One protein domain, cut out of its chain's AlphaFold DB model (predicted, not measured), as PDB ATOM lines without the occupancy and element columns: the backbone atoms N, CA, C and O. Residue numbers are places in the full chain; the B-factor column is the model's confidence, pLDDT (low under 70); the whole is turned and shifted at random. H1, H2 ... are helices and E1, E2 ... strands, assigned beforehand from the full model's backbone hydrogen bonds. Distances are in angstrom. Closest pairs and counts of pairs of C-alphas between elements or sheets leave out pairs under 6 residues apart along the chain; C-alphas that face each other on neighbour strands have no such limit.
ATOM      1  N   ILE A 413     185.493 300.135 274.523       86.88
ATOM      2  CA  ILE A 413     185.868 300.572 275.876       86.88
ATOM      3  C   ILE A 413     186.177 299.378 276.774       86.88
ATOM      4  O   ILE A 413     185.732 298.255 276.517       86.88
ATOM      5  N   ILE A 414     186.903 299.631 277.860       87.19
ATOM      6  CA  ILE A 414     187.141 298.659 278.927       87.19
ATOM      7  C   ILE A 414     186.319 299.068 280.154       87.19
ATOM      8  O   ILE A 414     186.281 300.242 280.517       87.19
ATOM      9  N   VAL A 415     185.620 298.106 280.759       86.81
ATOM     10  CA  VAL A 415     184.811 298.300 281.967       86.81
ATOM     11  C   VAL A 415     185.096 297.173 282.957       86.81
ATOM     12  O   VAL A 415     184.742 296.017 282.721       86.81
ATOM     13  N   GLN A 416     185.760 297.513 284.060       89.31
ATOM     14  CA  GLN A 416     186.351 296.589 285.032       89.31
ATOM     15  C   GLN A 416     187.133 295.444 284.374       89.31
ATOM     16  O   GLN A 416     186.987 294.278 284.738       89.31
ATOM     17  N   GLY A 417     187.940 295.782 283.365       84.69
ATOM     18  CA  GLY A 417     188.764 294.821 282.623       84.69
ATOM     19  C   GLY A 417     188.038 294.041 281.519       84.69
ATOM     20  O   GLY A 417     188.680 293.272 280.804       84.69
ATOM     21  N   PHE A 418     186.730 294.244 281.324       89.62
ATOM     22  CA  PHE A 418     185.985 293.639 280.220       89.62
ATOM     23  C   PHE A 418     185.834 294.603 279.051       89.62
ATOM     24  O   PHE A 418     185.384 295.734 279.214       89.62
ATOM     25  N   LYS A 419     186.157 294.122 277.853       91.12
ATOM     26  CA  LYS A 419     185.963 294.870 276.615       91.12
ATOM     27  C   LYS A 419     184.479 294.926 276.241       91.12
ATOM     28  O   LYS A 419     183.807 293.895 276.247       91.12
ATOM     29  N   ALA A 420     183.985 296.105 275.878       90.19
ATOM     30  CA  ALA A 420     182.651 296.322 275.331       90.19
ATOM     31  C   ALA A 420     182.755 297.123 274.030       90.19
ATOM     32  O   ALA A 420     183.447 298.137 273.986       90.19
ATOM     33  N   THR A 421     182.043 296.688 272.990       89.88
ATOM     34  CA  THR A 421     182.023 297.381 271.691       89.88
ATOM     35  C   THR A 421     180.910 298.409 271.633       89.88
ATOM     36  O   THR A 421     179.873 298.226 272.275       89.88
ATOM     37  N   TYR A 422     181.099 299.507 270.898       87.56
ATOM     38  CA  TYR A 422     180.025 300.485 270.716       87.56
ATOM     39  C   TYR A 422     178.773 299.819 270.131       87.56
ATOM     40  O   TYR A 422     178.848 298.737 269.550       87.56
ATOM     41  N   ASN A 423     177.596 300.417 270.321       83.00
ATOM     42  CA  ASN A 423     176.310 299.812 269.974       83.00
ATOM     43  C   ASN A 423     176.032 299.722 268.452       83.00
ATOM     44  O   ASN A 423     174.989 300.158 267.971       83.00
ATOM     45  N   ASP A 424     176.940 299.092 267.714       76.88
ATOM     46  CA  ASP A 424     176.902 298.775 266.292       76.88
ATOM     47  C   ASP A 424     177.340 297.304 266.094       76.88
ATOM     48  O   ASP A 424     177.981 296.720 266.965       76.88
ATOM     49  N   GLY A 425     176.896 296.634 265.032       84.31
ATOM     50  CA  GLY A 425     177.348 295.277 264.673       84.31
ATOM     51  C   GLY A 425     177.200 294.176 265.745       84.31
ATOM     52  O   GLY A 425     176.148 294.019 266.370       84.31
ATOM     53  N   LEU A 426     178.243 293.359 265.924       88.88
ATOM     54  CA  LEU A 426     178.328 292.295 266.939       88.88
ATOM     55  C   LEU A 426     178.899 292.847 268.254       88.88
ATOM     56  O   LEU A 426     179.633 293.827 268.244       88.88
ATOM     57  N   GLY A 427     178.571 292.237 269.395       89.69
ATOM     58  CA  GLY A 427     179.163 292.652 270.675       89.69
ATOM     59  C   GLY A 427     180.580 292.101 270.887       89.69
ATOM     60  O   GLY A 427     180.947 291.083 270.296       89.69
ATOM     61  N   ALA A 428     181.347 292.713 271.792       91.19
ATOM     62  CA  ALA A 428     182.658 292.217 272.209       91.19
ATOM     63  C   ALA A 428     182.508 290.910 272.993       91.19
ATOM     64  O   ALA A 428     181.801 290.880 273.998       91.19
ATOM     65  N   ILE A 429     183.158 289.833 272.550       89.56
ATOM     66  CA  ILE A 429     183.079 288.525 273.215       89.56
ATOM     67  C   ILE A 429     183.621 288.630 274.644       89.56
ATOM     68  O   ILE A 429     184.727 289.124 274.858       89.56
ATOM     69  N   CYS A 430     182.861 288.119 275.611       85.31
ATOM     70  CA  CYS A 430     183.258 288.075 277.012       85.31
ATOM     71  C   CYS A 430     183.104 286.666 277.606       85.31
ATOM     72  O   CYS A 430     182.308 285.842 277.142       85.31
ATOM     73  N   GLY A 431     183.904 286.386 278.638       81.88
ATOM     74  CA  GLY A 431     183.761 285.198 279.479       81.88
ATOM     75  C   GLY A 431     182.568 285.316 280.433       81.88
ATOM     76  O   GLY A 431     181.541 285.905 280.101       81.88
ATOM     77  N   ASP A 432     182.685 284.750 281.632       82.81
ATOM     78  CA  ASP A 432     181.754 285.090 282.712       82.81
ATOM     79  C   ASP A 432     181.990 286.542 283.123       82.81
ATOM     80  O   ASP A 432     183.081 286.922 283.547       82.81
ATOM     81  N   PHE A 433     180.973 287.372 282.916       90.19
ATOM     82  CA  PHE A 433     181.066 288.804 283.150       90.19
ATOM     83  C   PHE A 433     180.667 289.091 284.591       90.19
ATOM     84  O   PHE A 433     179.477 289.191 284.895       90.19
ATOM     85  N   THR A 434     181.660 289.182 285.476       93.31
ATOM     86  CA  THR A 434     181.472 289.511 286.892       93.31
ATOM     87  C   THR A 434     182.066 290.878 287.193       93.31
ATOM     88  O   THR A 434     183.271 291.070 287.070       93.31
ATOM     89  N   VAL A 435     181.217 291.811 287.620       94.06
ATOM     90  CA  VAL A 435     181.580 293.208 287.888       94.06
ATOM     91  C   VAL A 435     180.970 293.692 289.198       94.06
ATOM     92  O   VAL A 435     180.023 293.100 289.721       94.06
ATOM     93  N   PHE A 436     181.509 294.779 289.732       92.75
ATOM     94  CA  PHE A 436     181.141 295.328 291.033       92.75
ATOM     95  C   PHE A 436     180.543 296.723 290.897       92.75
ATOM     96  O   PHE A 436     180.831 297.422 289.934       92.75
ATOM     97  N   ASN A 437     179.732 297.139 291.871       90.50
ATOM     98  CA  ASN A 437     179.211 298.506 291.999       90.50
ATOM     99  C   ASN A 437     178.563 299.071 290.720       90.50
ATOM    100  O   ASN A 437     179.200 299.712 289.882       90.50
ATOM    101  N   GLY A 438     177.254 298.896 290.592       92.56
ATOM    102  CA  GLY A 438     176.523 299.365 289.421       92.56
ATOM    103  C   GLY A 438     175.020 299.435 289.626       92.56
ATOM    104  O   GLY A 438     174.519 299.403 290.751       92.56
ATOM    105  N   ILE A 439     174.295 299.567 288.520       94.19
ATOM    106  CA  ILE A 439     172.836 299.633 288.479       94.19
ATOM    107  C   ILE A 439     172.330 298.570 287.511       94.19
ATOM    108  O   ILE A 439     172.597 298.615 286.312       94.19
ATOM    109  N   TYR A 440     171.574 297.618 288.040       93.19
ATOM    110  CA  TYR A 440     170.857 296.614 287.276       93.19
ATOM    111  C   TYR A 440     169.609 297.229 286.636       93.19
ATOM    112  O   TYR A 440     168.855 297.917 287.325       93.19
ATOM    113  N   GLY A 441     169.359 296.951 285.351       87.44
ATOM    114  CA  GLY A 441     168.174 297.441 284.639       87.44
ATOM    115  C   GLY A 441     168.151 298.965 284.538       87.44
ATOM    116  O   GLY A 441     167.117 299.579 284.782       87.44
ATOM    117  N   SER A 442     169.299 299.579 284.248       84.81
ATOM    118  CA  SER A 442     169.514 301.029 284.362       84.81
ATOM    119  C   SER A 442     168.656 301.888 283.425       84.81
ATOM    120  O   SER A 442     168.517 303.088 283.651       84.81
ATOM    121  N   ASP A 443     168.052 301.288 282.400       84.31
ATOM    122  CA  ASP A 443     167.098 301.916 281.484       84.31
ATOM    123  C   ASP A 443     165.627 301.586 281.818       84.31
ATOM    124  O   ASP A 443     164.727 301.883 281.029       84.31
ATOM    125  N   LYS A 444     165.364 300.940 282.962       84.62
ATOM    126  CA  LYS A 444     164.039 300.460 283.379       84.62
ATOM    127  C   LYS A 444     163.562 301.149 284.653       84.62
ATOM    128  O   LYS A 444     164.342 301.569 285.499       84.62
ATOM    129  N   ILE A 445     162.242 301.166 284.841       79.75
ATOM    130  CA  ILE A 445     161.585 301.720 286.039       79.75
ATOM    131  C   ILE A 445     161.939 300.984 287.342       79.75
ATOM    132  O   ILE A 445     161.705 301.502 288.425       79.75
ATOM    133  N   TYR A 446     162.483 299.770 287.239       83.88
ATOM    134  CA  TYR A 446     162.878 298.919 288.363       83.88
ATOM    135  C   TYR A 446     164.398 298.916 288.596       83.88
ATOM    136  O   TYR A 446     164.936 297.942 289.125       83.88
ATOM    137  N   ALA A 447     165.098 299.967 288.161       88.38
ATOM    138  CA  ALA A 447     166.544 300.080 288.294       88.38
ATOM    139  C   ALA A 447     166.994 299.887 289.753       88.38
ATOM    140  O   ALA A 447     166.511 300.567 290.660       88.38
ATOM    141  N   GLN A 448     167.937 298.973 289.984       89.62
ATOM    142  CA  GLN A 448     168.372 298.604 291.333       89.62
ATOM    143  C   GLN A 448     169.892 298.622 291.440       89.62
ATOM    144  O   GLN A 448     170.589 298.107 290.572       89.62
ATOM    145  N   SER A 449     170.425 299.222 292.505       91.50
ATOM    146  CA  SER A 449     171.877 299.245 292.722       91.50
ATOM    147  C   SER A 449     172.378 297.870 293.161       91.50
ATOM    148  O   SER A 449     171.753 297.232 294.009       91.50
ATOM    149  N   PHE A 450     173.503 297.430 292.602       93.62
ATOM    150  CA  PHE A 450     174.167 296.185 292.978       93.62
ATOM    151  C   PHE A 450     175.588 296.449 293.474       93.62
ATOM    152  O   PHE A 450     176.273 297.339 292.970       93.62
ATOM    153  N   VAL A 451     176.043 295.626 294.416       92.88
ATOM    154  CA  VAL A 451     177.449 295.571 294.853       92.88
ATOM    155  C   VAL A 451     178.252 294.568 294.028       92.88
ATOM    156  O   VAL A 451     179.431 294.785 293.769       92.88
ATOM    157  N   LYS A 452     177.600 293.508 293.538       95.00
ATOM    158  CA  LYS A 452     178.172 292.500 292.636       95.00
ATOM    159  C   LYS A 452     177.131 292.079 291.605       95.00
ATOM    160  O   LYS A 452     175.983 291.843 291.968       95.00
ATOM    161  N   PHE A 453     177.539 291.947 290.352       95.75
ATOM    162  CA  PHE A 453     176.733 291.463 289.235       95.75
ATOM    163  C   PHE A 453     177.506 290.377 288.488       95.75
ATOM    164  O   PHE A 453     178.723 290.455 288.363       95.75
ATOM    165  N   SER A 454     176.826 289.337 288.020       93.69
ATOM    166  CA  SER A 454     177.393 288.257 287.213       93.69
ATOM    167  C   SER A 454     176.456 287.907 286.064       93.69
ATOM    168  O   SER A 454     175.259 287.728 286.272       93.69
ATOM    169  N   PHE A 455     177.004 287.789 284.858       94.81
ATOM    170  CA  PHE A 455     176.283 287.392 283.652       94.81
ATOM    171  C   PHE A 455     176.924 286.162 283.014       94.81
ATOM    172  O   PHE A 455     178.125 286.131 282.730       94.81
ATOM    173  N   TYR A 456     176.095 285.148 282.789       92.00
ATOM    174  CA  TYR A 456     176.497 283.848 282.265       92.00
ATOM    175  C   TYR A 456     175.390 283.252 281.389       92.00
ATOM    176  O   TYR A 456     174.306 283.817 281.248       92.00
ATOM    177  N   LEU A 457     175.677 282.123 280.745       91.56
ATOM    178  CA  LEU A 457     174.712 281.400 279.920       91.56
ATOM    179  C   LEU A 457     174.469 280.021 280.514       91.56
ATOM    180  O   LEU A 457     175.371 279.450 281.123       91.56
ATOM    181  N   ASP A 458     173.276 279.490 280.290       91.56
ATOM    182  CA  ASP A 458     172.890 278.148 280.706       91.56
ATOM    183  C   ASP A 458     172.239 277.415 279.525       91.56
ATOM    184  O   ASP A 458     171.271 277.903 278.930       91.56
ATOM    185  N   ILE A 459     172.794 276.268 279.130       91.75
ATOM    186  CA  ILE A 459     172.275 275.477 278.003       91.75
ATOM    187  C   ILE A 459     171.216 274.532 278.551       91.75
ATOM    188  O   ILE A 459     171.513 273.568 279.250       91.75
ATOM    189  N   THR A 460     169.963 274.791 278.200       92.94
ATOM    190  CA  THR A 460     168.816 274.058 278.752       92.94
ATOM    191  C   THR A 460     168.422 272.848 277.923       92.94
ATOM    192  O   THR A 460     167.832 271.900 278.442       92.94
ATOM    193  N   ARG A 461     168.717 272.864 276.619       91.88
ATOM    194  CA  ARG A 461     168.375 271.774 275.705       91.88
ATOM    195  C   ARG A 461     169.259 271.799 274.466       91.88
ATOM    196  O   ARG A 461     169.546 272.864 273.931       91.88
ATOM    197  N   VAL A 462     169.613 270.616 273.973       92.69
ATOM    198  CA  VAL A 462     170.296 270.431 272.688       92.69
ATOM    199  C   VAL A 462     169.469 269.477 271.833       92.69
ATOM    200  O   VAL A 462     169.019 268.439 272.321       92.69
ATOM    201  N   ILE A 463     169.221 269.843 270.578       91.38
ATOM    202  CA  ILE A 463     168.506 269.020 269.598       91.38
ATOM    203  C   ILE A 463     169.391 268.882 268.366       91.38
ATOM    204  O   ILE A 463     169.796 269.878 267.770       91.38
ATOM    205  N   GLN A 464     169.675 267.647 267.973       90.88
ATOM    206  CA  GLN A 464     170.467 267.358 266.786       90.88
ATOM    207  C   GLN A 464     169.542 267.027 265.612       90.88
ATOM    208  O   GLN A 464     168.757 266.082 265.686       90.88
ATOM    209  N   TYR A 465     169.638 267.807 264.538       86.62
ATOM    210  CA  TYR A 465     169.012 267.521 263.249       86.62
ATOM    211  C   TYR A 465     170.065 266.959 262.287       86.62
ATOM    212  O   TYR A 465     171.264 267.013 262.554       86.62
ATOM    213  N   SER A 466     169.621 266.419 261.151       85.69
ATOM    214  CA  SER A 466     170.520 265.863 260.132       85.69
ATOM    215  C   SER A 466     171.477 266.896 259.531       85.69
ATOM    216  O   SER A 466     172.567 266.529 259.109       85.69
ATOM    217  N   GLU A 467     171.080 268.171 259.498       84.69
ATOM    218  CA  GLU A 467     171.825 269.248 258.829       84.69
ATOM    219  C   GLU A 467     172.458 270.255 259.802       84.69
ATOM    220  O   GLU A 467     173.395 270.956 259.436       84.69
ATOM    221  N   TYR A 468     171.974 270.339 261.045       86.12
ATOM    222  CA  TYR A 468     172.476 271.283 262.046       86.12
ATOM    223  C   TYR A 468     172.140 270.835 263.472       86.12
ATOM    224  O   TYR A 468     171.272 269.996 263.702       86.12
ATOM    225  N   THR A 469     172.803 271.437 264.460       89.94
ATOM    226  CA  THR A 469     172.456 271.273 265.882       89.94
ATOM    227  C   THR A 469     171.853 272.564 266.421       89.94
ATOM    228  O   THR A 469     172.374 273.648 266.159       89.94
ATOM    229  N   GLU A 470     170.755 272.450 267.159       91.44
ATOM    230  CA  GLU A 470     170.057 273.548 267.826       91.44
ATOM    231  C   GLU A 470     170.312 273.507 269.339       91.44
ATOM    232  O   GLU A 470     170.082 272.491 269.995       91.44
ATOM    233  N   TYR A 471     170.730 274.639 269.899       92.69
ATOM    234  CA  TYR A 471     170.996 274.853 271.318       92.69
ATOM    235  C   TYR A 471     169.993 275.853 271.880       92.69
ATOM    236  O   TYR A 471     169.873 276.973 271.386       92.69
ATOM    237  N   TRP A 472     169.284 275.468 272.933       93.50
ATOM    238  CA  TRP A 472     168.398 276.349 273.683       93.50
ATOM    239  C   TRP A 472     169.173 276.924 274.858       93.50
ATOM    240  O   TRP A 472     169.597 276.190 275.753       93.50
ATOM    241  N   ILE A 473     169.370 278.236 274.845       93.81
ATOM    242  CA  ILE A 473     170.279 278.925 275.757       93.81
ATOM    243  C   ILE A 473     169.490 279.965 276.534       93.81
ATOM    244  O   ILE A 473     168.816 280.805 275.938       93.81
ATOM    245  N   ASN A 474     169.616 279.932 277.854       94.00
ATOM    246  CA  ASN A 474     169.171 281.000 278.731       94.00
ATOM    247  C   ASN A 474     170.351 281.914 279.048       94.00
ATOM    248  O   ASN A 474     171.406 281.459 279.482       94.00
ATOM    249  N   LEU A 475     170.163 283.208 278.841       93.62
ATOM    250  CA  LEU A 475     171.052 284.249 279.326       93.62
ATOM    251  C   LEU A 475     170.654 284.571 280.761       93.62
ATOM    252  O   LEU A 475     169.523 284.985 281.010       93.62
ATOM    253  N   MET A 476     171.575 284.346 281.687       92.88
ATOM    254  CA  MET A 476     171.347 284.439 283.122       92.88
ATOM    255  C   MET A 476     172.053 285.663 283.685       92.88
ATOM    256  O   MET A 476     173.200 285.940 283.330       92.88
ATOM    257  N   SER A 477     171.388 286.355 284.605       93.56
ATOM    258  CA  SER A 477     172.029 287.341 285.464       93.56
ATOM    259  C   SER A 477     171.866 286.970 286.932       93.56
ATOM    260  O   SER A 477     170.887 286.336 287.336       93.56
ATOM    261  N   GLU A 478     172.843 287.361 287.734       94.75
ATOM    262  CA  GLU A 478     172.830 287.205 289.178       94.75
ATOM    263  C   GLU A 478     173.455 288.439 289.813       94.75
ATOM    264  O   GLU A 478     174.605 288.770 289.527       94.75
ATOM    265  N   TYR A 479     172.700 289.154 290.644       93.69
ATOM    266  CA  TYR A 479     173.176 290.386 291.264       93.69
ATOM    267  C   TYR A 479     172.849 290.444 292.746       93.69
ATOM    268  O   TYR A 479     171.803 289.980 293.179       93.69
ATOM    269  N   THR A 480     173.769 291.012 293.520       93.44
ATOM    270  CA  THR A 480     173.618 291.229 294.962       93.44
ATOM    271  C   THR A 480     173.333 292.702 295.212       93.44
ATOM    272  O   THR A 480     174.099 293.555 294.756       93.44
ATOM    273  N   THR A 481     172.225 293.006 295.883       89.12
ATOM    274  CA  THR A 481     171.825 294.376 296.237       89.12
ATOM    275  C   THR A 481     172.727 294.949 297.330       89.12
ATOM    276  O   THR A 481     173.512 294.234 297.950       89.12
ATOM    277  N   VAL A 482     172.621 296.257 297.576       81.25
ATOM    278  CA  VAL A 482     173.344 296.926 298.676       81.25
ATOM    279  C   VAL A 482     172.955 296.354 300.045       81.25
ATOM    280  O   VAL A 482     173.794 296.289 300.935       81.25
ATOM    281  N   ASP A 483     171.723 295.860 300.173       84.62
ATOM    282  CA  ASP A 483     171.197 295.254 301.401       84.62
ATOM    283  C   ASP A 483     171.647 293.789 301.594       84.62
ATOM    284  O   ASP A 483     171.332 293.169 302.606       84.62
ATOM    285  N   GLY A 484     172.412 293.233 300.642       83.81
ATOM    286  CA  GLY A 484     172.988 291.887 300.715       83.81
ATOM    287  C   GLY A 484     172.149 290.776 300.073       83.81
ATOM    288  O   GLY A 484     172.580 289.623 300.080       83.81
ATOM    289  N   ASP A 485     170.998 291.093 299.475       89.62
ATOM    290  CA  ASP A 485     170.133 290.102 298.827       89.62
ATOM    291  C   ASP A 485     170.640 289.734 297.429       89.62
ATOM    292  O   ASP A 485     170.839 290.604 296.578       89.62
ATOM    293  N   THR A 486     170.787 288.438 297.149       91.38
ATOM    294  CA  THR A 486     171.150 287.941 295.815       91.38
ATOM    295  C   THR A 486     169.911 287.554 295.008       91.38
ATOM    296  O   THR A 486     169.115 286.707 295.414       91.38
ATOM    297  N   VAL A 487     169.774 288.138 293.819       91.12
ATOM    298  CA  VAL A 487     168.674 287.899 292.882       91.12
ATOM    299  C   VAL A 487     169.223 287.275 291.603       91.12
ATOM    300  O   VAL A 487     170.104 287.842 290.961       91.12
ATOM    301  N   LYS A 488     168.663 286.128 291.204       94.00
ATOM    302  CA  LYS A 488     169.001 285.416 289.963       94.00
ATOM    303  C   LYS A 488     167.842 285.487 288.969       94.00
ATOM    304  O   LYS A 488     166.699 285.216 289.337       94.00
ATOM    305  N   LYS A 489     168.123 285.841 287.715       91.31
ATOM    306  CA  LYS A 489     167.116 286.063 286.665       91.31
ATOM    307  C   LYS A 489     167.510 285.415 285.341       91.31
ATOM    308  O   LYS A 489     168.685 285.320 284.996       91.31
ATOM    309  N   ILE A 490     166.491 284.975 284.600       93.75
ATOM    310  CA  ILE A 490     166.609 284.621 283.183       93.75
ATOM    311  C   ILE A 490     166.313 285.899 282.401       93.75
ATOM    312  O   ILE A 490     165.166 286.341 282.362       93.75
ATOM    313  N   GLU A 491     167.328 286.493 281.784       91.06
ATOM    314  CA  GLU A 491     167.170 287.730 281.013       91.06
ATOM    315  C   GLU A 491     166.552 287.468 279.643       91.06
ATOM    316  O   GLU A 491     165.753 288.259 279.143       91.06
ATOM    317  N   LYS A 492     166.942 286.361 278.998       91.38
ATOM    318  CA  LYS A 492     166.448 285.993 277.670       91.38
ATOM    319  C   LYS A 492     166.693 284.524 277.369       91.38
ATOM    320  O   LYS A 492     167.727 283.986 277.748       91.38
ATOM    321  N   SER A 493     165.795 283.913 276.604       92.69
ATOM    322  CA  SER A 493     165.996 282.582 276.026       92.69
ATOM    323  C   SER A 493     166.168 282.693 274.515       92.69
ATOM    324  O   SER A 493     165.368 283.349 273.843       92.69
ATOM    325  N   VAL A 494     167.202 282.060 273.969       92.44
ATOM    326  CA  VAL A 494     167.512 282.059 272.532       92.44
ATOM    327  C   VAL A 494     167.722 280.641 272.007       92.44
ATOM    328  O   VAL A 494     167.970 279.707 272.769       92.44
ATOM    329  N   ARG A 495     167.618 280.488 270.684       92.38
ATOM    330  CA  ARG A 495     167.864 279.231 269.969       92.38
ATOM    331  C   ARG A 495     169.022 279.417 268.999       92.38
ATOM    332  O   ARG A 495     168.854 280.056 267.961       92.38
ATOM    333  N   ALA A 496     170.187 278.891 269.358       90.69
ATOM    334  CA  ALA A 496     171.400 278.994 268.562       90.69
ATOM    335  C   ALA A 496     171.611 277.771 267.674       90.69
ATOM    336  O   ALA A 496     171.470 276.635 268.121       90.69
ATOM    337  N   ARG A 497     171.964 278.008 266.413       85.38
ATOM    338  CA  ARG A 497     172.331 276.979 265.440       85.38
ATOM    339  C   ARG A 497     173.857 276.778 265.440       85.38
ATOM    340  O   ARG A 497     174.602 277.705 265.736       85.38
ATOM    341  N   HIS A 498     174.325 275.569 265.133       82.50
ATOM    342  CA  HIS A 498     175.741 275.217 264.883       82.50
ATOM    343  C   HIS A 498     176.716 275.265 266.069       82.50
ATOM    344  O   HIS A 498     177.899 275.008 265.884       82.50
ATOM    345  N   GLY A 499     176.264 275.544 267.293       73.75
ATOM    346  CA  GLY A 499     177.118 275.513 268.496       73.75
ATOM    347  C   GLY A 499     178.114 276.671 268.624       73.75
ATOM    348  O   GLY A 499     178.721 276.833 269.677       73.75
ATOM    349  N   ASN A 500     178.229 277.517 267.599       80.44
ATOM    350  CA  ASN A 500     179.014 278.744 267.631       80.44
ATOM    351  C   ASN A 500     178.149 279.863 268.218       80.44
ATOM    352  O   ASN A 500     177.296 280.433 267.536       80.44
ATOM    353  N   PHE A 501     178.329 280.137 269.505       89.38
ATOM    354  CA  PHE A 501     177.711 281.264 270.193       89.38
ATOM    355  C   PHE A 501     178.637 281.783 271.290       89.38
ATOM    356  O   PHE A 501     179.454 281.046 271.844       89.38
ATOM    357  N   SER A 502     178.538 283.065 271.619       89.44
ATOM    358  CA  SER A 502     179.378 283.679 272.648       89.44
ATOM    359  C   SER A 502     178.640 284.797 273.361       89.44
ATOM    360  O   SER A 502     178.002 285.628 272.714       89.44
ATOM    361  N   LYS A 503     178.751 284.837 274.693       91.12
ATOM    362  CA  LYS A 503     178.362 286.019 275.472       91.12
ATOM    363  C   LYS A 503     179.151 287.202 274.956       91.12
ATOM    364  O   LYS A 503     180.328 287.065 274.616       91.12
ATOM    365  N   ALA A 504     178.487 288.337 274.874       93.31
ATOM    366  CA  ALA A 504     179.138 289.528 274.402       93.31
ATOM    367  C   ALA A 504     178.553 290.783 275.044       93.31
ATOM    368  O   ALA A 504     177.436 290.767 275.573       93.31
ATOM    369  N   LEU A 505     179.344 291.849 275.013       94.44
ATOM    370  CA  LEU A 505     179.053 293.129 275.637       94.44
ATOM    371  C   LEU A 505     179.077 294.227 274.589       94.44
ATOM    372  O   LEU A 505     179.985 294.310 273.756       94.44
ATOM    373  N   LYS A 506     178.091 295.106 274.684       92.75
ATOM    374  CA  LYS A 506     178.117 296.397 274.011       92.75
ATOM    375  C   LYS A 506     178.051 297.512 275.029       92.75
ATOM    376  O   LYS A 506     177.588 297.290 276.141       92.75
ATOM    377  N   TRP A 507     178.441 298.714 274.652       91.19
ATOM    378  CA  TRP A 507     178.195 299.908 275.445       91.19
ATOM    379  C   TRP A 507     177.414 300.935 274.630       91.19
ATOM    380  O   TRP A 507     177.410 300.906 273.399       91.19
ATOM    381  N   LYS A 508     176.688 301.805 275.333       85.81
ATOM    382  CA  LYS A 508     175.815 302.806 274.708       85.81
ATOM    383  C   LYS A 508     176.128 304.233 275.145       85.81
ATOM    384  O   LYS A 508     176.105 305.139 274.325       85.81
ATOM    385  N   GLU A 509     176.357 304.428 276.438       84.94
ATOM    386  CA  GLU A 509     176.516 305.742 277.063       84.94
ATOM    387  C   GLU A 509     177.603 305.651 278.139       84.94
ATOM    388  O   GLU A 509     177.739 304.616 278.794       84.94
ATOM    389  N   ILE A 510     178.355 306.731 278.337       83.88
ATOM    390  CA  ILE A 510     179.303 306.883 279.443       83.88
ATOM    391  C   ILE A 510     178.838 308.080 280.269       83.88
ATOM    392  O   ILE A 510     178.474 309.118 279.722       83.88
ATOM    393  N   TYR A 511     178.832 307.921 281.585       81.50
ATOM    394  CA  TYR A 511     178.420 308.937 282.540       81.50
ATOM    395  C   TYR A 511     179.627 309.443 283.330       81.50
ATOM    396  O   TYR A 511     180.447 308.620 283.762       81.50
ATOM    397  N   PRO A 512     179.712 310.763 283.572       74.75
ATOM    398  CA  PRO A 512     180.819 311.345 284.310       74.75
ATOM    399  C   PRO A 512     180.828 310.920 285.788       74.75
ATOM    400  O   PRO A 512     179.808 310.449 286.313       74.75
ATOM    401  N   PRO A 513     181.974 311.091 286.474       77.25
ATOM    402  CA  PRO A 513     182.095 310.949 287.912       77.25
ATOM    403  C   PRO A 513     180.978 311.657 288.673       77.25
ATOM    404  O   PRO A 513     180.593 312.783 288.371       77.25
ATOM    405  N   SER A 514     180.460 310.975 289.686       75.81
ATOM    406  CA  SER A 514     179.444 311.490 290.600       75.81
ATOM    407  C   SER A 514     179.740 311.007 292.012       75.81
ATOM    408  O   SER A 514     180.500 310.059 292.204       75.81
ATOM    409  N   THR A 515     179.077 311.590 293.006       70.06
ATOM    410  CA  THR A 515     179.185 311.157 294.410       70.06
ATOM    411  C   THR A 515     178.916 309.660 294.602       70.06
ATOM    412  O   THR A 515     179.548 309.025 295.439       70.06
ATOM    413  N   LYS A 516     178.017 309.071 293.800       75.06
ATOM    414  CA  LYS A 516     177.675 307.639 293.855       75.06
ATOM    415  C   LYS A 516     178.609 306.747 293.024       75.06
ATOM    416  O   LYS A 516     178.764 305.571 293.339       75.06
ATOM    417  N   PHE A 517     179.205 307.291 291.966       81.00
ATOM    418  CA  PHE A 517     180.114 306.586 291.058       81.00
ATOM    419  C   PHE A 517     181.350 307.465 290.837       81.00
ATOM    420  O   PHE A 517     181.395 308.208 289.855       81.00
ATOM    421  N   PRO A 518     182.328 307.440 291.761       67.38
ATOM    422  CA  PRO A 518     183.417 308.420 291.802       67.38
ATOM    423  C   PRO A 518     184.388 308.309 290.623       67.38
ATOM    424  O   PRO A 518     185.073 309.270 290.307       67.38
ATOM    425  N   CYS A 519     184.425 307.160 289.947       75.25
ATOM    426  CA  CYS A 519     185.200 306.963 288.720       75.25
ATOM    427  C   CYS A 519     184.337 307.089 287.452       75.25
ATOM    428  O   CYS A 519     184.780 306.707 286.381       75.25
ATOM    429  N   GLY A 520     183.092 307.569 287.550       84.44
ATOM    430  CA  GLY A 520     182.123 307.514 286.452       84.44
ATOM    431  C   GLY A 520     181.572 306.102 286.230       84.44
ATOM    432  O   GLY A 520     181.900 305.156 286.955       84.44
ATOM    433  N   ARG A 521     180.699 305.935 285.232       91.38
ATOM    434  CA  ARG A 521     180.128 304.618 284.887       91.38
ATOM    435  C   ARG A 521     179.787 304.495 283.406       91.38
ATOM    436  O   ARG A 521     179.442 305.488 282.775       91.38
ATOM    437  N   ALA A 522     179.805 303.280 282.872       91.25
ATOM    438  CA  ALA A 522     179.370 302.983 281.509       91.25
ATOM    439  C   ALA A 522     178.045 302.222 281.506       91.25
ATOM    440  O   ALA A 522     177.832 301.314 282.310       91.25
ATOM    441  N   ARG A 523     177.168 302.552 280.560       93.06
ATOM    442  CA  ARG A 523     175.967 301.780 280.245       93.06
ATOM    443  C   ARG A 523     176.318 300.650 279.291       93.06
ATOM    444  O   ARG A 523     176.566 300.891 278.107       93.06
ATOM    445  N   VAL A 524     176.289 299.429 279.808       94.31
ATOM    446  CA  VAL A 524     176.632 298.187 279.112       94.31
ATOM    447  C   VAL A 524     175.360 297.406 278.774       94.31
ATOM    448  O   VAL A 524     174.493 297.189 279.618       94.31
ATOM    449  N   ILE A 525     175.247 296.967 277.524       93.44
ATOM    450  CA  ILE A 525     174.187 296.094 277.024       93.44
ATOM    451  C   ILE A 525     174.735 294.669 276.979       93.44
ATOM    452  O   ILE A 525     175.704 294.376 276.275       93.44
ATOM    453  N   LEU A 526     174.082 293.781 277.716       94.12
ATOM    454  CA  LEU A 526     174.395 292.360 277.769       94.12
ATOM    455  C   LEU A 526     173.715 291.631 276.611       94.12
ATOM    456  O   LEU A 526     172.619 291.999 276.172       94.12
ATOM    457  N   GLY A 527     174.342 290.566 276.124       93.50
ATOM    458  CA  GLY A 527     173.753 289.764 275.067       93.50
ATOM    459  C   GLY A 527     174.622 288.603 274.617       93.50
ATOM    460  O   GLY A 527     175.525 288.143 275.319       93.50
ATOM    461  N   ILE A 528     174.291 288.100 273.434       93.00
ATOM    462  CA  ILE A 528     174.914 286.927 272.830       93.00
ATOM    463  C   ILE A 528     175.082 287.144 271.330       93.00
ATOM    464  O   ILE A 528     174.146 287.565 270.649       93.00
ATOM    465  N   ASN A 529     176.268 286.837 270.818       93.88
ATOM    466  CA  ASN A 529     176.506 286.667 269.392       93.88
ATOM    467  C   ASN A 529     176.243 285.196 269.039       93.88
ATOM    468  O   ASN A 529     176.788 284.315 269.706       93.88
ATOM    469  N   PHE A 530     175.389 284.913 268.055       93.38
ATOM    470  CA  PHE A 530     174.999 283.545 267.691       93.38
ATOM    471  C   PHE A 530     174.343 283.469 266.307       93.38
ATOM    472  O   PHE A 530     173.830 284.459 265.791       93.38
ATOM    473  N   HIS A 531     174.284 282.267 265.732       91.25
ATOM    474  CA  HIS A 531     173.424 281.974 264.583       91.25
ATOM    475  C   HIS A 531     171.986 281.751 265.048       91.25
ATOM    476  O   HIS A 531     171.689 280.768 265.732       91.25
ATOM    477  N   ASN A 532     171.083 282.669 264.714       89.88
ATOM    478  CA  ASN A 532     169.721 282.626 265.226       89.88
ATOM    479  C   ASN A 532     168.848 281.637 264.441       89.88
ATOM    480  O   ASN A 532     168.409 281.934 263.333       89.88
ATOM    481  N   ASN A 533     168.520 280.492 265.053       87.25
ATOM    482  CA  ASN A 533     167.745 279.423 264.413       87.25
ATOM    483  C   ASN A 533     166.327 279.857 263.993       87.25
ATOM    484  O   ASN A 533     165.723 279.214 263.141       87.25
ATOM    485  N   VAL A 534     165.789 280.927 264.591       86.19
ATOM    486  CA  VAL A 534     164.460 281.466 264.246       86.19
ATOM    487  C   VAL A 534     164.509 282.621 263.242       86.19
ATOM    488  O   VAL A 534     163.469 283.195 262.930       86.19
ATOM    489  N   SER A 535     165.700 282.996 262.772       85.44
ATOM    490  CA  SER A 535     165.876 284.049 261.771       85.44
ATOM    491  C   SER A 535     165.470 283.569 260.377       85.44
ATOM    492  O   SER A 535     165.573 282.385 260.063       85.44
ATOM    493  N   VAL A 536     165.074 284.513 259.520       84.81
ATOM    494  CA  VAL A 536     164.904 284.278 258.074       84.81
ATOM    495  C   VAL A 536     166.233 283.945 257.384       84.81
ATOM    496  O   VAL A 536     166.232 283.217 256.398       84.81
ATOM    497  N   ASN A 537     167.353 284.396 257.963       84.81
ATOM    498  CA  ASN A 537     168.721 284.064 257.564       84.81
ATOM    499  C   ASN A 537     169.438 283.373 258.741       84.81
ATOM    500  O   ASN A 537     170.209 284.012 259.458       84.81
ATOM    501  N   PRO A 538     169.166 282.086 259.016       83.19
ATOM    502  CA  PRO A 538     169.694 281.400 260.201       83.19
ATOM    503  C   PRO A 538     171.200 281.112 260.127       83.19
ATOM    504  O   PRO A 538     171.809 280.775 261.137       83.19
ATOM    505  N   GLU A 539     171.797 281.266 258.946       85.62
ATOM    506  CA  GLU A 539     173.232 281.103 258.707       85.62
ATOM    507  C   GLU A 539     174.020 282.409 258.934       85.62
ATOM    508  O   GLU A 539     175.245 282.383 259.006       85.62
ATOM    509  N   GLU A 540     173.350 283.553 259.121       86.56
ATOM    510  CA  GLU A 540     174.007 284.817 259.474       86.56
ATOM    511  C   GLU A 540     174.266 284.894 260.983       86.56
ATOM    512  O   GLU A 540     173.415 284.553 261.812       86.56
ATOM    513  N   TYR A 541     175.465 285.341 261.351       86.56
ATOM    514  CA  TYR A 541     175.843 285.546 262.743       86.56
ATOM    515  C   TYR A 541     175.278 286.881 263.232       86.56
ATOM    516  O   TYR A 541     175.526 287.921 262.623       86.56
ATOM    517  N   THR A 542     174.493 286.865 264.308       89.06
ATOM    518  CA  THR A 542     173.731 288.035 264.762       89.06
ATOM    519  C   THR A 542     173.869 288.278 266.263       89.06
ATOM    520  O   THR A 542     174.314 287.410 267.014       89.06
ATOM    521  N   TRP A 543     173.469 289.471 266.700       91.81
ATOM    522  CA  TRP A 543     173.465 289.898 268.096       91.81
ATOM    523  C   TRP A 543     172.056 289.818 268.691       91.81
ATOM    524  O   TRP A 543     171.104 290.413 268.182       91.81
ATOM    525  N   GLY A 544     171.925 289.126 269.820       89.94
ATOM    526  CA  GLY A 544     170.728 289.140 270.652       89.94
ATOM    527  C   GLY A 544     170.967 289.900 271.950       89.94
ATOM    528  O   GLY A 544     171.597 289.361 272.855       89.94
ATOM    529  N   SER A 545     170.397 291.100 272.082       90.00
ATOM    530  CA  SER A 545     170.408 291.856 273.345       90.00
ATOM    531  C   SER A 545     169.528 291.201 274.411       90.00
ATOM    532  O   SER A 545     168.502 290.595 274.078       90.00
ATOM    533  N   SER A 546     169.902 291.335 275.683       87.88
ATOM    534  CA  SER A 546     169.115 290.897 276.840       87.88
ATOM    535  C   SER A 546     168.794 292.067 277.775       87.88
ATOM    536  O   SER A 546     167.715 292.646 277.666       87.88
ATOM    537  N   GLN A 547     169.726 292.436 278.650       89.81
ATOM    538  CA  GLN A 547     169.552 293.401 279.734       89.81
ATOM    539  C   GLN A 547     170.579 294.530 279.649       89.81
ATOM    540  O   GLN A 547     171.688 294.323 279.155       89.81
ATOM    541  N   THR A 548     170.224 295.705 280.169       92.06
ATOM    542  CA  THR A 548     171.139 296.843 280.311       92.06
ATOM    543  C   THR A 548     171.572 296.989 281.765       92.06
ATOM    544  O   THR A 548     170.750 296.928 282.685       92.06
ATOM    545  N   VAL A 549     172.864 297.208 281.978       94.00
ATOM    546  CA  VAL A 549     173.442 297.484 283.292       94.00
ATOM    547  C   VAL A 549     174.343 298.709 283.201       94.00
ATOM    548  O   VAL A 549     175.111 298.843 282.253       94.00
ATOM    549  N   ASP A 550     174.271 299.606 284.181       94.88
ATOM    550  CA  ASP A 550     175.318 300.614 284.349       94.88
ATOM    551  C   ASP A 550     176.388 300.029 285.274       94.88
ATOM    552  O   ASP A 550     176.069 299.545 286.360       94.88
ATOM    553  N   VAL A 551     177.649 300.073 284.864       94.12
ATOM    554  CA  VAL A 551     178.775 299.495 285.606       94.12
ATOM    555  C   VAL A 551     179.784 300.598 285.890       94.12
ATOM    556  O   VAL A 551     180.178 301.322 284.974       94.12
ATOM    557  N   SER A 552     180.178 300.752 287.155       92.94
ATOM    558  CA  SER A 552     181.232 301.700 287.529       92.94
ATOM    559  C   SER A 552     182.537 301.341 286.835       92.94
ATOM    560  O   SER A 552     182.882 300.160 286.754       92.94
ATOM    561  N   PHE A 553     183.310 302.340 286.428       89.12
ATOM    562  CA  PHE A 553     184.716 302.091 286.116       89.12
ATOM    563  C   PHE A 553     185.472 301.703 287.394       89.12
ATOM    564  O   PHE A 553     185.103 302.125 288.496       89.12
ATOM    565  N   SER A 554     186.494 300.862 287.245       85.56
ATOM    566  CA  SER A 554     187.366 300.391 288.331       85.56
ATOM    567  C   SER A 554     188.347 301.461 288.805       85.56
ATOM    568  O   SER A 554     188.802 301.421 289.945       85.56
ATOM    569  N   SER A 555     188.664 302.416 287.932       79.75
ATOM    570  CA  SER A 555     189.584 303.517 288.190       79.75
ATOM    571  C   SER A 555     189.248 304.714 287.306       79.75
ATOM    572  O   SER A 555     188.566 304.587 286.286       79.75
ATOM    573  N   VAL A 556     189.758 305.885 287.688       67.38
ATOM    574  CA  VAL A 556     189.645 307.096 286.870       67.38
ATOM    575  C   VAL A 556     190.400 306.921 285.545       67.38
ATOM    576  O   VAL A 556     189.923 307.384 284.518       67.38
ATOM    577  N   ASP A 557     191.504 306.169 285.521       69.12
ATOM    578  CA  ASP A 557     192.257 305.875 284.293       69.12
ATOM    579  C   ASP A 557     191.453 305.057 283.278       69.12
ATOM    580  O   ASP A 557     191.513 305.316 282.074       69.12
ATOM    581  N   GLU A 558     190.662 304.094 283.755       76.81
ATOM    582  CA  GLU A 558     189.765 303.308 282.907       76.81
ATOM    583  C   GLU A 558     188.663 304.189 282.298       76.81
ATOM    584  O   GLU A 558     188.370 304.092 281.105       76.81
ATOM    585  N   TYR A 559     188.125 305.122 283.086       80.19
ATOM    586  CA  TYR A 559     187.181 306.132 282.614       80.19
ATOM    587  C   TYR A 559     187.807 307.093 281.593       80.19
ATOM    588  O   TYR A 559     187.230 307.314 280.528       80.19
ATOM    589  N   ASN A 560     189.015 307.597 281.852       67.81
ATOM    590  CA  ASN A 560     189.755 308.482 280.943       67.81
ATOM    591  C   ASN A 560     190.055 307.818 279.602       67.81
ATOM    592  O   ASN A 560     189.933 308.441 278.547       67.81
ATOM    593  N   SER A 561     190.423 306.537 279.651       73.12
ATOM    594  CA  SER A 561     190.663 305.719 278.464       73.12
ATOM    595  C   SER A 561     189.386 305.555 277.637       73.12
ATOM    596  O   SER A 561     189.448 305.566 276.410       73.12
ATOM    597  N   ALA A 562     188.226 305.465 278.295       74.44
ATOM    598  CA  ALA A 562     186.927 305.353 277.639       74.44
ATOM    599  C   ALA A 562     186.431 306.677 277.018       74.44
ATOM    600  O   ALA A 562     185.694 306.643 276.033       74.44
ATOM    601  N   VAL A 563     186.826 307.848 277.543       68.69
ATOM    602  CA  VAL A 563     186.363 309.157 277.031       68.69
ATOM    603  C   VAL A 563     187.236 309.778 275.924       68.69
ATOM    604  O   VAL A 563     186.819 310.802 275.389       68.69
ATOM    605  N   GLN A 564     188.381 309.168 275.559       58.25
ATOM    606  CA  GLN A 564     189.333 309.564 274.491       58.25
ATOM    607  C   GLN A 564     189.335 311.073 274.141       58.25
ATOM    608  O   GLN A 564     188.587 311.549 273.285       58.25
TER     609      GLN A 564
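This is residues 413 to 564 of the 940 residues of an uncharacterized protein of [Eubacterium] siraeum (UniProt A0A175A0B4). What is the main shape? It is a long, narrow barrel of six antiparallel strands, E3 to E8, closed by a short pairing of E8 with E3; the hairpin of E1 and E2 joins E6 outside the ring, and the short helix H1 covers E1 on the outside. How is the printed part made up? It has 152 residues with eight named strands, E1 to E8, then one named helix, H1: mostly strand, with E3 to E8 a meander, each strand the antiparallel neighbour of the one before. How large is it? It is compact, with a radius of gyration of the C-alphas of 16.3 A, yet elongated, spanning 57 by 36 by 25 A.

Which backbone pairs run round the ring? E3, residues 433 to 440, is antiparallel to E4, residues 448 to 464, with N 435 and O 453 2.9 A apart, and E4 to E5, residues 469 to 481, with N 456 and O 476 at 3.0 A. E5 is antiparallel to E6, residues 486 to 511, with N 473 and O 494 at 2.9 A, and E6 to E7, residues 521 to 532, with N 506 and O 525 at 3.0 A. E7 is antiparallel to E8, residues 541 to 552, with N 524 and O 549 at 2.8 A, and E8 to E3, with N 439 and O 550 at 2.8 A. What joins from outside? E1, residues 413 to 415, and E2, residues 418 to 422, form a hairpin, with N 415 and O 418 at 2.8 A; E2 is parallel to E6, with N 507 and O 421 at 2.8 A. Where is H1? H1, residues 556 to 563, is on the barrel, outside it and over E1, at a height over the sheet of 7.4 A; the closest C-alphas of H1 and E1, Ile 413 and Ala 562, are 5.2 A apart. In H1 every O i to N i+4 pair is within hydrogen-bond range.

Where do the elements begin and end? E1 begins at C-alpha 413 (185.868, 300.572, 275.876) and H1 ends at C-alpha 563 (186.363, 309.157, 277.031). How long are the longer strands? E4 measures 39.8 A, E5 38.2 A, E7 31.3 A and E8 30.1 A; E6 has 26 residues but spans 25.9 A and bends by 149 degrees at residue 508.

What is farthest apart? The C-alphas of Ser 466 and Thr 515, at 57.5 A. Are there cuts or long links? The printed part has no cut and no long link. Where is confidence low? The mean pLDDT of the printed part is 87.5, with residues 518, 556 to 557, 560 and 563 to 564 under 70.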